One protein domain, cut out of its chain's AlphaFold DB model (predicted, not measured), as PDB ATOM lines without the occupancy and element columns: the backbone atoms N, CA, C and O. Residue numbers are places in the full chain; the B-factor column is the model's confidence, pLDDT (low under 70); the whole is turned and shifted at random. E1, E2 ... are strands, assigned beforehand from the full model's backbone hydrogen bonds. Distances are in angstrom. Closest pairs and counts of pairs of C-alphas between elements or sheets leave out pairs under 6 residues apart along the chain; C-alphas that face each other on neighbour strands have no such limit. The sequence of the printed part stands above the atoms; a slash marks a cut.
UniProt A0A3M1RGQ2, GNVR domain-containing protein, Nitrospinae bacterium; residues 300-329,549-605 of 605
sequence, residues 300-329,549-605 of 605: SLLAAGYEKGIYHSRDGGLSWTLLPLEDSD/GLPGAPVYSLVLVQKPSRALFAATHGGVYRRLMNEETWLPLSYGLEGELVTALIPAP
ATOM      1  N   SER A 300     155.102 119.100 150.581       84.94
ATOM      2  CA  SER A 300     155.572 120.355 151.155       84.94
ATOM      3  C   SER A 300     156.795 120.087 152.036       84.94
ATOM      4  O   SER A 300     156.842 119.098 152.771       84.94
ATOM      5  N   LEU A 301     157.795 120.964 151.986       87.94
ATOM      6  CA  LEU A 301     159.020 120.872 152.787       87.94
ATOM      7  C   LEU A 301     159.330 122.222 153.436       87.94
ATOM      8  O   LEU A 301     159.170 123.270 152.807       87.94
ATOM      9  N   LEU A 302     159.826 122.193 154.672       88.25
ATOM     10  CA  LEU A 302     160.365 123.361 155.368       88.25
ATOM     11  C   LEU A 302     161.861 123.190 155.594       88.25
ATOM     12  O   LEU A 302     162.304 122.168 156.120       88.25
ATOM     13  N   ALA A 303     162.626 124.215 155.235       87.81
ATOM     14  CA  ALA A 303     164.070 124.262 155.398       87.81
ATOM     15  C   ALA A 303     164.468 125.459 156.266       87.81
ATOM     16  O   ALA A 303     163.970 126.567 156.076       87.81
ATOM     17  N   ALA A 304     165.388 125.247 157.205       86.88
ATOM     18  CA  ALA A 304     166.048 126.330 157.928       86.88
ATOM     19  C   ALA A 304     167.344 126.688 157.204       86.88
ATOM     20  O   ALA A 304     168.311 125.923 157.256       86.88
ATOM     21  N   GLY A 305     167.349 127.844 156.544       83.81
ATOM     22  CA  GLY A 305     168.562 128.489 156.062       83.81
ATOM     23  C   GLY A 305     169.266 129.174 157.224       83.81
ATOM     24  O   GLY A 305     168.626 129.863 158.018       83.81
ATOM     25  N   TYR A 306     170.569 128.942 157.344       79.62
ATOM     26  CA  TYR A 306     171.367 129.413 158.459       79.62
ATOM     27  C   TYR A 306     171.239 130.923 158.593       79.62
ATOM     28  O   TYR A 306     170.913 131.353 159.678       79.62
ATOM     29  N   GLU A 307     171.394 131.723 157.540       76.25
ATOM     30  CA  GLU A 307     171.491 133.183 157.673       76.25
ATOM     31  C   GLU A 307     170.193 133.909 157.332       76.25
ATOM     32  O   GLU A 307     169.827 134.889 157.980       76.25
ATOM     33  N   LYS A 308     169.497 133.448 156.291       75.00
ATOM     34  CA  LYS A 308     168.415 134.219 155.671       75.00
ATOM     35  C   LYS A 308     167.027 133.918 156.227       75.00
ATOM     36  O   LYS A 308     166.129 134.737 156.041       75.00
ATOM     37  N   GLY A 309     166.822 132.774 156.883       79.38
ATOM     38  CA  GLY A 309     165.528 132.429 157.473       79.38
ATOM     39  C   GLY A 309     164.982 131.059 157.102       79.38
ATOM     40  O   GLY A 309     165.709 130.129 156.759       79.38
ATOM     41  N   ILE A 310     163.661 130.932 157.219       83.25
ATOM     42  CA  ILE A 310     162.942 129.679 156.979       83.25
ATOM     43  C   ILE A 310     162.298 129.726 155.609       83.25
ATOM     44  O   ILE A 310     161.594 130.673 155.261       83.25
ATOM     45  N   TYR A 311     162.506 128.656 154.862       85.06
ATOM     46  CA  TYR A 311     162.027 128.502 153.508       85.06
ATOM     47  C   TYR A 311     160.966 127.422 153.449       85.06
ATOM     48  O   TYR A 311     161.081 126.376 154.088       85.06
ATOM     49  N   HIS A 312     159.944 127.673 152.644       86.75
ATOM     50  CA  HIS A 312     158.870 126.744 152.365       86.75
ATOM     51  C   HIS A 312     158.857 126.412 150.877       86.75
ATOM     52  O   HIS A 312     158.769 127.304 150.029       86.75
ATOM     53  N   SER A 313     158.928 125.120 150.587       88.00
ATOM     54  CA  SER A 313     158.732 124.552 149.261       88.00
ATOM     55  C   SER A 313     157.390 123.830 149.226       88.00
ATOM     56  O   SER A 313     157.105 123.030 150.116       88.00
ATOM     57  N   ARG A 314     156.604 124.051 148.169       83.88
ATOM     58  CA  ARG A 314     155.300 123.394 147.942       83.88
ATOM     59  C   ARG A 314     155.324 122.371 146.801       83.88
ATOM     60  O   ARG A 314     154.306 121.756 146.509       83.88
ATOM     61  N   ASP A 315     156.464 122.224 146.140       80.25
ATOM     62  CA  ASP A 315     156.656 121.482 144.893       80.25
ATOM     63  C   ASP A 315     157.770 120.427 145.026       80.25
ATOM     64  O   ASP A 315     158.528 120.159 144.093       80.25
ATOM     65  N   GLY A 316     157.900 119.825 146.214       78.06
ATOM     66  CA  GLY A 316     158.850 118.737 146.438       78.06
ATOM     67  C   GLY A 316     160.316 119.170 146.407       78.06
ATOM     68  O   GLY A 316     161.175 118.377 146.028       78.06
ATOM     69  N   GLY A 317     160.600 120.412 146.797       79.38
ATOM     70  CA  GLY A 317     161.929 121.011 146.895       79.38
ATOM     71  C   GLY A 317     162.329 121.815 145.664       79.38
ATOM     72  O   GLY A 317     163.419 122.372 145.650       79.38
ATOM     73  N   LEU A 318     161.492 121.874 144.629       82.38
ATOM     74  CA  LEU A 318     161.864 122.494 143.364       82.38
ATOM     75  C   LEU A 318     162.045 123.999 143.459       82.38
ATOM     76  O   LEU A 318     162.982 124.522 142.865       82.38
ATOM     77  N   SER A 319     161.179 124.676 144.207       86.00
ATOM     78  CA  SER A 319     161.275 126.104 144.457       86.00
ATOM     79  C   SER A 319     161.027 126.423 145.922       86.00
ATOM     80  O   SER A 319     160.151 125.868 146.588       86.00
ATOM     81  N   TRP A 320     161.819 127.358 146.434       87.31
ATOM     82  CA  TRP A 320     161.787 127.744 147.833       87.31
ATOM     83  C   TRP A 320     161.363 129.194 147.986       87.31
ATOM     84  O   TRP A 320     161.910 130.101 147.362       87.31
ATOM     85  N   THR A 321     160.383 129.410 148.858       85.12
ATOM     86  CA  THR A 321     159.874 130.740 149.196       85.12
ATOM     87  C   THR A 321     160.207 131.069 150.642       85.12
ATOM     88  O   THR A 321     159.960 130.260 151.536       85.12
ATOM     89  N   LEU A 322     160.784 132.246 150.879       82.25
ATOM     90  CA  LEU A 322     161.080 132.710 152.232       82.25
ATOM     91  C   LEU A 322     159.768 133.006 152.971       82.25
ATOM     92  O   LEU A 322     158.913 133.736 152.464       82.25
ATOM     93  N   LEU A 323     159.611 132.455 154.174       77.62
ATOM     94  CA  LEU A 323     158.493 132.790 155.048       77.62
ATOM     95  C   LEU A 323     158.738 134.177 155.668       77.62
ATOM     96  O   LEU A 323     159.761 134.363 156.330       77.62
ATOM     97  N   PRO A 324     157.832 135.155 155.479       66.75
ATOM     98  CA  PRO A 324     158.002 136.484 156.050       66.75
ATOM     99  C   PRO A 324     157.847 136.417 157.574       66.75
ATOM    100  O   PRO A 324     156.748 136.201 158.086       66.75
ATOM    101  N   LEU A 325     158.951 136.592 158.298       67.38
ATOM    102  CA  LEU A 325     158.963 136.741 159.752       67.38
ATOM    103  C   LEU A 325     158.912 138.246 160.068       67.38
ATOM    104  O   LEU A 325     159.789 138.993 159.650       67.38
ATOM    105  N   GLU A 326     157.859 138.704 160.751       55.38
ATOM    106  CA  GLU A 326     157.553 140.137 160.962       55.38
ATOM    107  C   GLU A 326     158.440 140.855 161.995       55.38
ATOM    108  O   GLU A 326     158.213 142.032 162.265       55.38
ATOM    109  N   ASP A 327     159.445 140.197 162.573       54.94
ATOM    110  CA  ASP A 327     160.248 140.804 163.634       54.94
ATOM    111  C   ASP A 327     161.622 141.260 163.113       54.94
ATOM    112  O   ASP A 327     162.481 140.460 162.736       54.94
ATOM    113  N   SER A 328     161.807 142.583 163.073       44.44
ATOM    114  CA  SER A 328     162.998 143.277 162.567       44.44
ATOM    115  C   SER A 328     164.245 143.107 163.446       44.44
ATOM    116  O   SER A 328     165.331 143.499 163.027       44.44
ATOM    117  N   ASP A 329     164.106 142.502 164.632       44.25
ATOM    118  CA  ASP A 329     165.204 142.228 165.572       44.25
ATOM    119  C   ASP A 329     165.762 140.789 165.467       44.25
ATOM    120  O   ASP A 329     166.617 140.372 166.264       44.25
ATOM    121  N   GLY A 549     177.131 112.941 143.190       82.75
ATOM    122  CA  GLY A 549     176.407 114.170 142.819       82.75
ATOM    123  C   GLY A 549     176.258 115.201 143.947       82.75
ATOM    124  O   GLY A 549     175.859 116.333 143.685       82.75
ATOM    125  N   LEU A 550     176.629 114.864 145.189       87.88
ATOM    126  CA  LEU A 550     176.758 115.851 146.266       87.88
ATOM    127  C   LEU A 550     178.097 116.601 146.160       87.88
ATOM    128  O   LEU A 550     179.097 116.022 145.735       87.88
ATOM    129  N   PRO A 551     178.175 117.860 146.628       82.31
ATOM    130  CA  PRO A 551     179.384 118.688 146.530       82.31
ATOM    131  C   PRO A 551     180.522 118.271 147.488       82.31
ATOM    132  O   PRO A 551     181.444 119.049 147.716       82.31
ATOM    133  N   GLY A 552     180.462 117.082 148.099       81.12
ATOM    134  CA  GLY A 552     181.416 116.651 149.130       81.12
ATOM    135  C   GLY A 552     181.328 117.461 150.432       81.12
ATOM    136  O   GLY A 552     182.319 117.588 151.147       81.12
ATOM    137  N   ALA A 553     180.156 118.030 150.730       81.50
ATOM    138  CA  ALA A 553     179.912 118.872 151.901       81.50
ATOM    139  C   ALA A 553     179.235 118.099 153.053       81.50
ATOM    140  O   ALA A 553     178.611 117.059 152.818       81.50
ATOM    141  N   PRO A 554     179.291 118.624 154.296       89.56
ATOM    142  CA  PRO A 554     178.533 118.082 155.415       89.56
ATOM    143  C   PRO A 554     177.030 118.012 155.142       89.56
ATOM    144  O   PRO A 554     176.419 118.992 154.707       89.56
ATOM    145  N   VAL A 555     176.437 116.864 155.464       93.94
ATOM    146  CA  VAL A 555     174.990 116.644 155.406       93.94
ATOM    147  C   VAL A 555     174.421 116.750 156.817       93.94
ATOM    148  O   VAL A 555     174.680 115.889 157.657       93.94
ATOM    149  N   TYR A 556     173.660 117.811 157.092       91.56
ATOM    150  CA  TYR A 556     173.174 118.127 158.441       91.56
ATOM    151  C   TYR A 556     171.823 117.497 158.777       91.56
ATOM    152  O   TYR A 556     171.537 117.255 159.946       91.56
ATOM    153  N   SER A 557     170.990 117.237 157.771       92.06
ATOM    154  CA  SER A 557     169.649 116.681 157.952       92.06
ATOM    155  C   SER A 557     169.275 115.822 156.747       92.06
ATOM    156  O   SER A 557     169.635 116.146 155.613       92.06
ATOM    157  N   LEU A 558     168.576 114.718 157.010       93.81
ATOM    158  CA  LEU A 558     168.065 113.793 156.006       93.81
ATOM    159  C   LEU A 558     166.567 113.598 156.217       93.81
ATOM    160  O   LEU A 558     166.130 113.349 157.339       93.81
ATOM    161  N   VAL A 559     165.799 113.654 155.131       91.56
ATOM    162  CA  VAL A 559     164.357 113.388 155.141       91.56
ATOM    163  C   VAL A 559     164.042 112.355 154.072       91.56
ATOM    164  O   VAL A 559     164.299 112.581 152.892       91.56
ATOM    165  N   LEU A 560     163.470 111.224 154.483       89.56
ATOM    166  CA  LEU A 560     162.967 110.208 153.564       89.56
ATOM    167  C   LEU A 560     161.457 110.367 153.396       89.56
ATOM    168  O   LEU A 560     160.697 110.247 154.355       89.56
ATOM    169  N   VAL A 561     161.028 110.558 152.156       85.38
ATOM    170  CA  VAL A 561     159.621 110.580 151.765       85.38
ATOM    171  C   VAL A 561     159.298 109.268 151.060       85.38
ATOM    172  O   VAL A 561     159.937 108.922 150.071       85.38
ATOM    173  N   GLN A 562     158.328 108.506 151.574       77.88
ATOM    174  CA  GLN A 562     158.005 107.174 151.037       77.88
ATOM    175  C   GLN A 562     156.964 107.183 149.904       77.88
ATOM    176  O   GLN A 562     156.958 106.269 149.083       77.88
ATOM    177  N   LYS A 563     156.075 108.184 149.848       71.12
ATOM    178  CA  LYS A 563     154.984 108.285 148.860       71.12
ATOM    179  C   LYS A 563     154.929 109.700 148.268       71.12
ATOM    180  O   LYS A 563     155.142 110.641 149.029       71.12
ATOM    181  N   PRO A 564     154.618 109.880 146.966       64.94
ATOM    182  CA  PRO A 564     154.225 108.868 145.966       64.94
ATOM    183  C   PRO A 564     155.395 108.081 145.354       64.94
ATOM    184  O   PRO A 564     155.185 107.028 144.760       64.94
ATOM    185  N   SER A 565     156.627 108.556 145.515       74.88
ATOM    186  CA  SER A 565     157.844 107.842 145.130       74.88
ATOM    187  C   SER A 565     158.869 107.982 146.242       74.88
ATOM    188  O   SER A 565     158.928 109.021 146.900       74.88
ATOM    189  N   ARG A 566     159.652 106.924 146.467       84.75
ATOM    190  CA  ARG A 566     160.644 106.889 147.538       84.75
ATOM    191  C   ARG A 566     161.790 107.849 147.198       84.75
ATOM    192  O   ARG A 566     162.600 107.557 146.320       84.75
ATOM    193  N   ALA A 567     161.819 108.989 147.876       86.81
ATOM    194  CA  ALA A 567     162.741 110.092 147.633       86.81
ATOM    195  C   ALA A 567     163.476 110.454 148.922       86.81
ATOM    196  O   ALA A 567     162.852 110.594 149.976       86.81
ATOM    197  N   LEU A 568     164.791 110.619 148.834       91.06
ATOM    198  CA  LEU A 568     165.616 111.092 149.934       91.06
ATOM    199  C   LEU A 568     166.037 112.536 149.669       91.06
ATOM    200  O   LEU A 568     166.486 112.869 148.573       91.06
ATOM    201  N   PHE A 569     165.907 113.376 150.687       91.62
ATOM    202  CA  PHE A 569     166.342 114.763 150.670       91.62
ATOM    203  C   PHE A 569     167.481 114.965 151.664       91.62
ATOM    204  O   PHE A 569     167.424 114.453 152.783       91.62
ATOM    205  N   ALA A 570     168.491 115.731 151.262       92.44
ATOM    206  CA  ALA A 570     169.657 116.054 152.068       92.44
ATOM    207  C   ALA A 570     169.830 117.567 152.183       92.44
ATOM    208  O   ALA A 570     169.911 118.273 151.177       92.44
ATOM    209  N   ALA A 571     169.922 118.054 153.419       91.50
ATOM    210  CA  ALA A 571     170.294 119.429 153.724       91.50
ATOM    211  C   ALA A 571     171.815 119.547 153.843       91.50
ATOM    212  O   ALA A 571     172.440 118.843 154.645       91.50
ATOM    213  N   THR A 572     172.405 120.442 153.056       90.81
ATOM    214  CA  THR A 572     173.858 120.629 152.968       90.81
ATOM    215  C   THR A 572     174.236 122.108 153.057       90.81
ATOM    216  O   THR A 572     173.381 122.991 153.114       90.81
ATOM    217  N   HIS A 573     175.540 122.393 153.015       81.81
ATOM    218  CA  HIS A 573     176.047 123.761 152.868       81.81
ATOM    219  C   HIS A 573     175.709 124.405 151.507       81.81
ATOM    220  O   HIS A 573     175.721 125.623 151.390       81.81
ATOM    221  N   GLY A 574     175.418 123.609 150.472       77.81
ATOM    222  CA  GLY A 574     175.069 124.089 149.127       77.81
ATOM    223  C   GLY A 574     173.562 124.179 148.864       77.81
ATOM    224  O   GLY A 574     173.146 124.266 147.708       77.81
ATOM    225  N   GLY A 575     172.741 124.095 149.911       87.50
ATOM    226  CA  GLY A 575     171.287 124.007 149.812       87.50
ATOM    227  C   GLY A 575     170.759 122.580 149.965       87.50
ATOM    228  O   GLY A 575     171.365 121.736 150.642       87.50
ATOM    229  N   VAL A 576     169.600 122.321 149.358       90.50
ATOM    230  CA  VAL A 576     168.888 121.041 149.454       90.50
ATOM    231  C   VAL A 576     169.123 120.221 148.193       90.50
ATOM    232  O   VAL A 576     168.995 120.715 147.077       90.50
ATOM    233  N   TYR A 577     169.436 118.945 148.376       90.56
ATOM    234  CA  TYR A 577     169.591 117.983 147.292       90.56
ATOM    235  C   TYR A 577     168.540 116.891 147.428       90.56
ATOM    236  O   TYR A 577     168.149 116.535 148.543       90.56
ATOM    237  N   ARG A 578     168.109 116.327 146.300       89.81
ATOM    238  CA  ARG A 578     167.204 115.175 146.260       89.81
ATOM    239  C   ARG A 578     167.815 114.049 145.449       89.81
ATOM    240  O   ARG A 578     168.419 114.295 144.413       89.81
ATOM    241  N   ARG A 579     167.577 112.819 145.886       89.31
ATOM    242  CA  ARG A 579     167.808 111.618 145.090       89.31
ATOM    243  C   ARG A 579     166.621 110.670 145.220       89.31
ATOM    244  O   ARG A 579     166.212 110.329 146.333       89.31
ATOM    245  N   LEU A 580     166.044 110.258 144.096       85.88
ATOM    246  CA  LEU A 580     165.089 109.154 144.061       85.88
ATOM    247  C   LEU A 580     165.834 107.818 144.169       85.88
ATOM    248  O   LEU A 580     166.980 107.697 143.749       85.88
ATOM    249  N   MET A 581     165.183 106.784 144.703       83.81
ATOM    250  CA  MET A 581     165.839 105.474 144.878       83.81
ATOM    251  C   MET A 581     166.211 104.777 143.560       83.81
ATOM    252  O   MET A 581     167.043 103.879 143.566       83.81
ATOM    253  N   ASN A 582     165.593 105.170 142.445       80.00
ATOM    254  CA  ASN A 582     165.912 104.703 141.096       80.00
ATOM    255  C   ASN A 582     166.920 105.606 140.358       80.00
ATOM    256  O   ASN A 582     167.260 105.306 139.217       80.00
ATOM    257  N   GLU A 583     167.363 106.709 140.964       82.69
ATOM    258  CA  GLU A 583     168.360 107.622 140.394       82.69
ATOM    259  C   GLU A 583     169.773 107.267 140.895       82.69
ATOM    260  O   GLU A 583     169.990 106.908 142.059       82.69
ATOM    261  N   GLU A 584     170.772 107.412 140.023       81.44
ATOM    262  CA  GLU A 584     172.177 107.142 140.362       81.44
ATOM    263  C   GLU A 584     172.865 108.310 141.081       81.44
ATOM    264  O   GLU A 584     173.829 108.097 141.816       81.44
ATOM    265  N   THR A 585     172.373 109.539 140.912       87.44
ATOM    266  CA  THR A 585     173.022 110.751 141.432       87.44
ATOM    267  C   THR A 585     172.039 111.689 142.123       87.44
ATOM    268  O   THR A 585     170.835 111.653 141.878       87.44
ATOM    269  N   TRP A 586     172.562 112.520 143.027       89.38
ATOM    270  CA  TRP A 586     171.806 113.597 143.661       89.38
ATOM    271  C   TRP A 586     171.608 114.775 142.711       89.38
ATOM    272  O   TRP A 586     172.546 115.223 142.053       89.38
ATOM    273  N   LEU A 587     170.397 115.325 142.716       87.44
ATOM    274  CA  LEU A 587     170.022 116.519 141.974       87.44
ATOM    275  C   LEU A 587     169.929 117.725 142.922       87.44
ATOM    276  O   LEU A 587     169.287 117.620 143.977       87.44
ATOM    277  N   PRO A 588     170.546 118.872 142.579       86.75
ATOM    278  CA  PRO A 588     170.395 120.097 143.351       86.75
ATOM    279  C   PRO A 588     168.970 120.639 143.199       86.75
ATOM    280  O   PRO A 588     168.497 120.878 142.091       86.75
ATOM    281  N   LEU A 589     168.304 120.862 144.327       82.12
ATOM    282  CA  LEU A 589     166.959 121.421 144.435       82.12
ATOM    283  C   LEU A 589     167.014 122.722 145.251       82.12
ATOM    284  O   LEU A 589     166.344 122.886 146.268       82.12
ATOM    285  N   SER A 590     167.887 123.634 144.823       69.94
ATOM    286  CA  SER A 590     168.222 124.861 145.557       69.94
ATOM    287  C   SER A 590     167.667 126.130 144.902       69.94
ATOM    288  O   SER A 590     168.139 127.214 145.222       69.94
ATOM    289  N   TYR A 591     166.689 126.052 143.992       76.94
ATOM    290  CA  TYR A 591     166.145 127.260 143.360       76.94
ATOM    291  C   TYR A 591     165.436 128.137 144.409       76.94
ATOM    292  O   TYR A 591     164.462 127.720 145.036       76.94
ATOM    293  N   GLY A 592     165.961 129.344 144.640       69.94
ATOM    294  CA  GLY A 592     165.556 130.224 145.749       69.94
ATOM    295  C   GLY A 592     166.313 130.005 147.072       69.94
ATOM    296  O   GLY A 592     166.125 130.773 148.011       69.94
ATOM    297  N   LEU A 593     167.200 129.007 147.131       76.00
ATOM    298  CA  LEU A 593     168.069 128.629 148.261       76.00
ATOM    299  C   LEU A 593     169.569 128.611 147.893       76.00
ATOM    300  O   LEU A 593     170.392 128.059 148.624       76.00
ATOM    301  N   GLU A 594     169.947 129.174 146.745       69.75
ATOM    302  CA  GLU A 594     171.310 129.067 146.218       69.75
ATOM    303  C   GLU A 594     172.350 129.675 147.173       69.75
ATOM    304  O   GLU A 594     172.230 130.819 147.618       69.75
ATOM    305  N   GLY A 595     173.376 128.882 147.497       70.44
ATOM    306  CA  GLY A 595     174.458 129.280 148.401       70.44
ATOM    307  C   GLY A 595     174.064 129.387 149.879       70.44
ATOM    308  O   GLY A 595     174.894 129.795 150.685       70.44
ATOM    309  N   GLU A 596     172.831 129.031 150.248       81.69
ATOM    310  CA  GLU A 596     172.386 129.032 151.640       81.69
ATOM    311  C   GLU A 596     172.786 127.728 152.344       81.69
ATOM    312  O   GLU A 596     172.493 126.624 151.877       81.69
ATOM    313  N   LEU A 597     173.403 127.847 153.521       85.56
ATOM    314  CA  LEU A 597     173.631 126.706 154.402       85.56
ATOM    315  C   LEU A 597     172.295 126.248 154.995       85.56
ATOM    316  O   LEU A 597     171.715 126.949 155.818       85.56
ATOM    317  N   VAL A 598     171.828 125.051 154.642       88.06
ATOM    318  CA  VAL A 598     170.594 124.491 155.210       88.06
ATOM    319  C   VAL A 598     170.946 123.561 156.364       88.06
ATOM    320  O   VAL A 598     171.630 122.552 156.187       88.06
ATOM    321  N   THR A 599     170.493 123.896 157.572       87.12
ATOM    322  CA  THR A 599     170.863 123.154 158.789       87.12
ATOM    323  C   THR A 599     169.828 122.129 159.222       87.12
ATOM    324  O   THR A 599     170.180 121.173 159.909       87.12
ATOM    325  N   ALA A 600     168.564 122.326 158.852       87.19
ATOM    326  CA  ALA A 600     167.468 121.423 159.171       87.19
ATOM    327  C   ALA A 600     166.449 121.401 158.033       87.19
ATOM    328  O   ALA A 600     166.169 122.434 157.424       87.19
ATOM    329  N   LEU A 601     165.895 120.220 157.782       89.81
ATOM    330  CA  LEU A 601     164.869 119.975 156.783       89.81
ATOM    331  C   LEU A 601     163.797 119.087 157.409       89.81
ATOM    332  O   LEU A 601     164.125 118.081 158.036       89.81
ATOM    333  N   ILE A 602     162.528 119.454 157.247       89.00
ATOM    334  CA  ILE A 602     161.391 118.663 157.727       89.00
ATOM    335  C   ILE A 602     160.273 118.628 156.675       89.00
ATOM    336  O   ILE A 602     160.119 119.590 155.915       89.00
ATOM    337  N   PRO A 603     159.470 117.552 156.623       85.94
ATOM    338  CA  PRO A 603     158.235 117.559 155.852       85.94
ATOM    339  C   PRO A 603     157.229 118.545 156.457       85.94
ATOM    340  O   PRO A 603     157.128 118.674 157.679       85.94
ATOM    341  N   ALA A 604     156.484 119.229 155.593       79.44
ATOM    342  CA  ALA A 604     155.373 120.097 155.960       79.44
ATOM    343  C   ALA A 604     154.028 119.499 155.509       79.44
ATOM    344  O   ALA A 604     154.003 118.736 154.539       79.44
ATOM    345  N   PRO A 605     152.937 119.808 156.231       65.75
ATOM    346  CA  PRO A 605     151.588 119.367 155.890       65.75
ATOM    347  C   PRO A 605     151.026 120.038 154.631       65.75
ATOM    348  O   PRO A 605     151.535 121.111 154.216       65.75
TER     349      PRO A 605
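What this domain is: This is residues 300 to 329 and 549 to 605 of the 605 residues of the protein "GNVR domain-containing protein" of Nitrospinae bacterium (UniProt A0A3M1RGQ2). Two small three-stranded sheets make a sandwich that is only partly face to face: E6, an edge strand of one sheet, packs on E3 and E4 of the other, and the sheets splay apart toward E2. Two long stretches with no named element fold back beside the sheets: residues 314 to 329, which pair briefly with E2 and then run away from the body to the cut, and residues 581 to 597, which pair briefly with E5 and lead over to E6. The printed part has 87 residues, with six named strands, E1 to E6 in that order, and no named helix; the class is all strand, with 37 of the 87 residues in named strands. The sheet orders are E2, E1, E6 and E3, E4, E5, both antiparallel. The whole is compact, with a radius of gyration of the C-alphas of 12.5 A, and only just elongated, spanning 44 by 29 by 18 A.

How they stand to each other: E1, residues 300 to 305, forms a hairpin with E2, residues 309 to 313, with N 303 and O 311 2.9 A apart, within hydrogen-bond range. On its other side E1 is the antiparallel neighbour of E6, residues 598 to 604, with N 302 and O 602 2.9 A apart. Residues 311 to 312 of E2 also pair, antiparallel, with residues 321 to 322. In the other sheet, E3, residues 555 to 561, E4, residues 567 to 572, and E5, residues 575 to 580, form a meander, each strand the antiparallel neighbour of the one before. N 559 and O 569 are 3.0 A apart between E3 and E4, and N 570 and O 577 are 2.9 A apart between E4 and E5. Residues 577 to 578 of E5 also pair, antiparallel, with residues 587 to 588. The best planes of the facing parts of the two sheets stand 36 degrees apart, and their strands 16 degrees. The closest C-alphas of E3 and E6 are those of Ser 557 and Ala 600, 5.4 A apart; those of E4 and E6 are Ala 571 and Val 598, 5.3 A apart. E1 is near E4 and near E5, while E2 is apart from E3, E4 and E5.

Where its parts are: E1 begins at C-alpha 300, (155.572, 120.355, 151.155), and is 16.1 A long; E2 is 13.3 A. E3 begins at C-alpha 555, (174.990, 116.644, 155.406), and is 16.9 A long; E4 is 16.2 A and E5 17.1 A. E6, 15.9 A, ends at C-alpha 604, (155.373, 120.097, 155.960).

The domain as a whole: The C-alphas farthest apart are those of Asp 329 and Asn 582, 44.8 A. Residues 330 to 548 are not printed, and C-alphas 329 and 549 are 37.8 A apart across the cut. The link from E5 to E6, 17 residues, is long. The mean pLDDT of the printed part is 81.8; residues 324 to 329, 564, 590, 592, 594 and 605 are under 70.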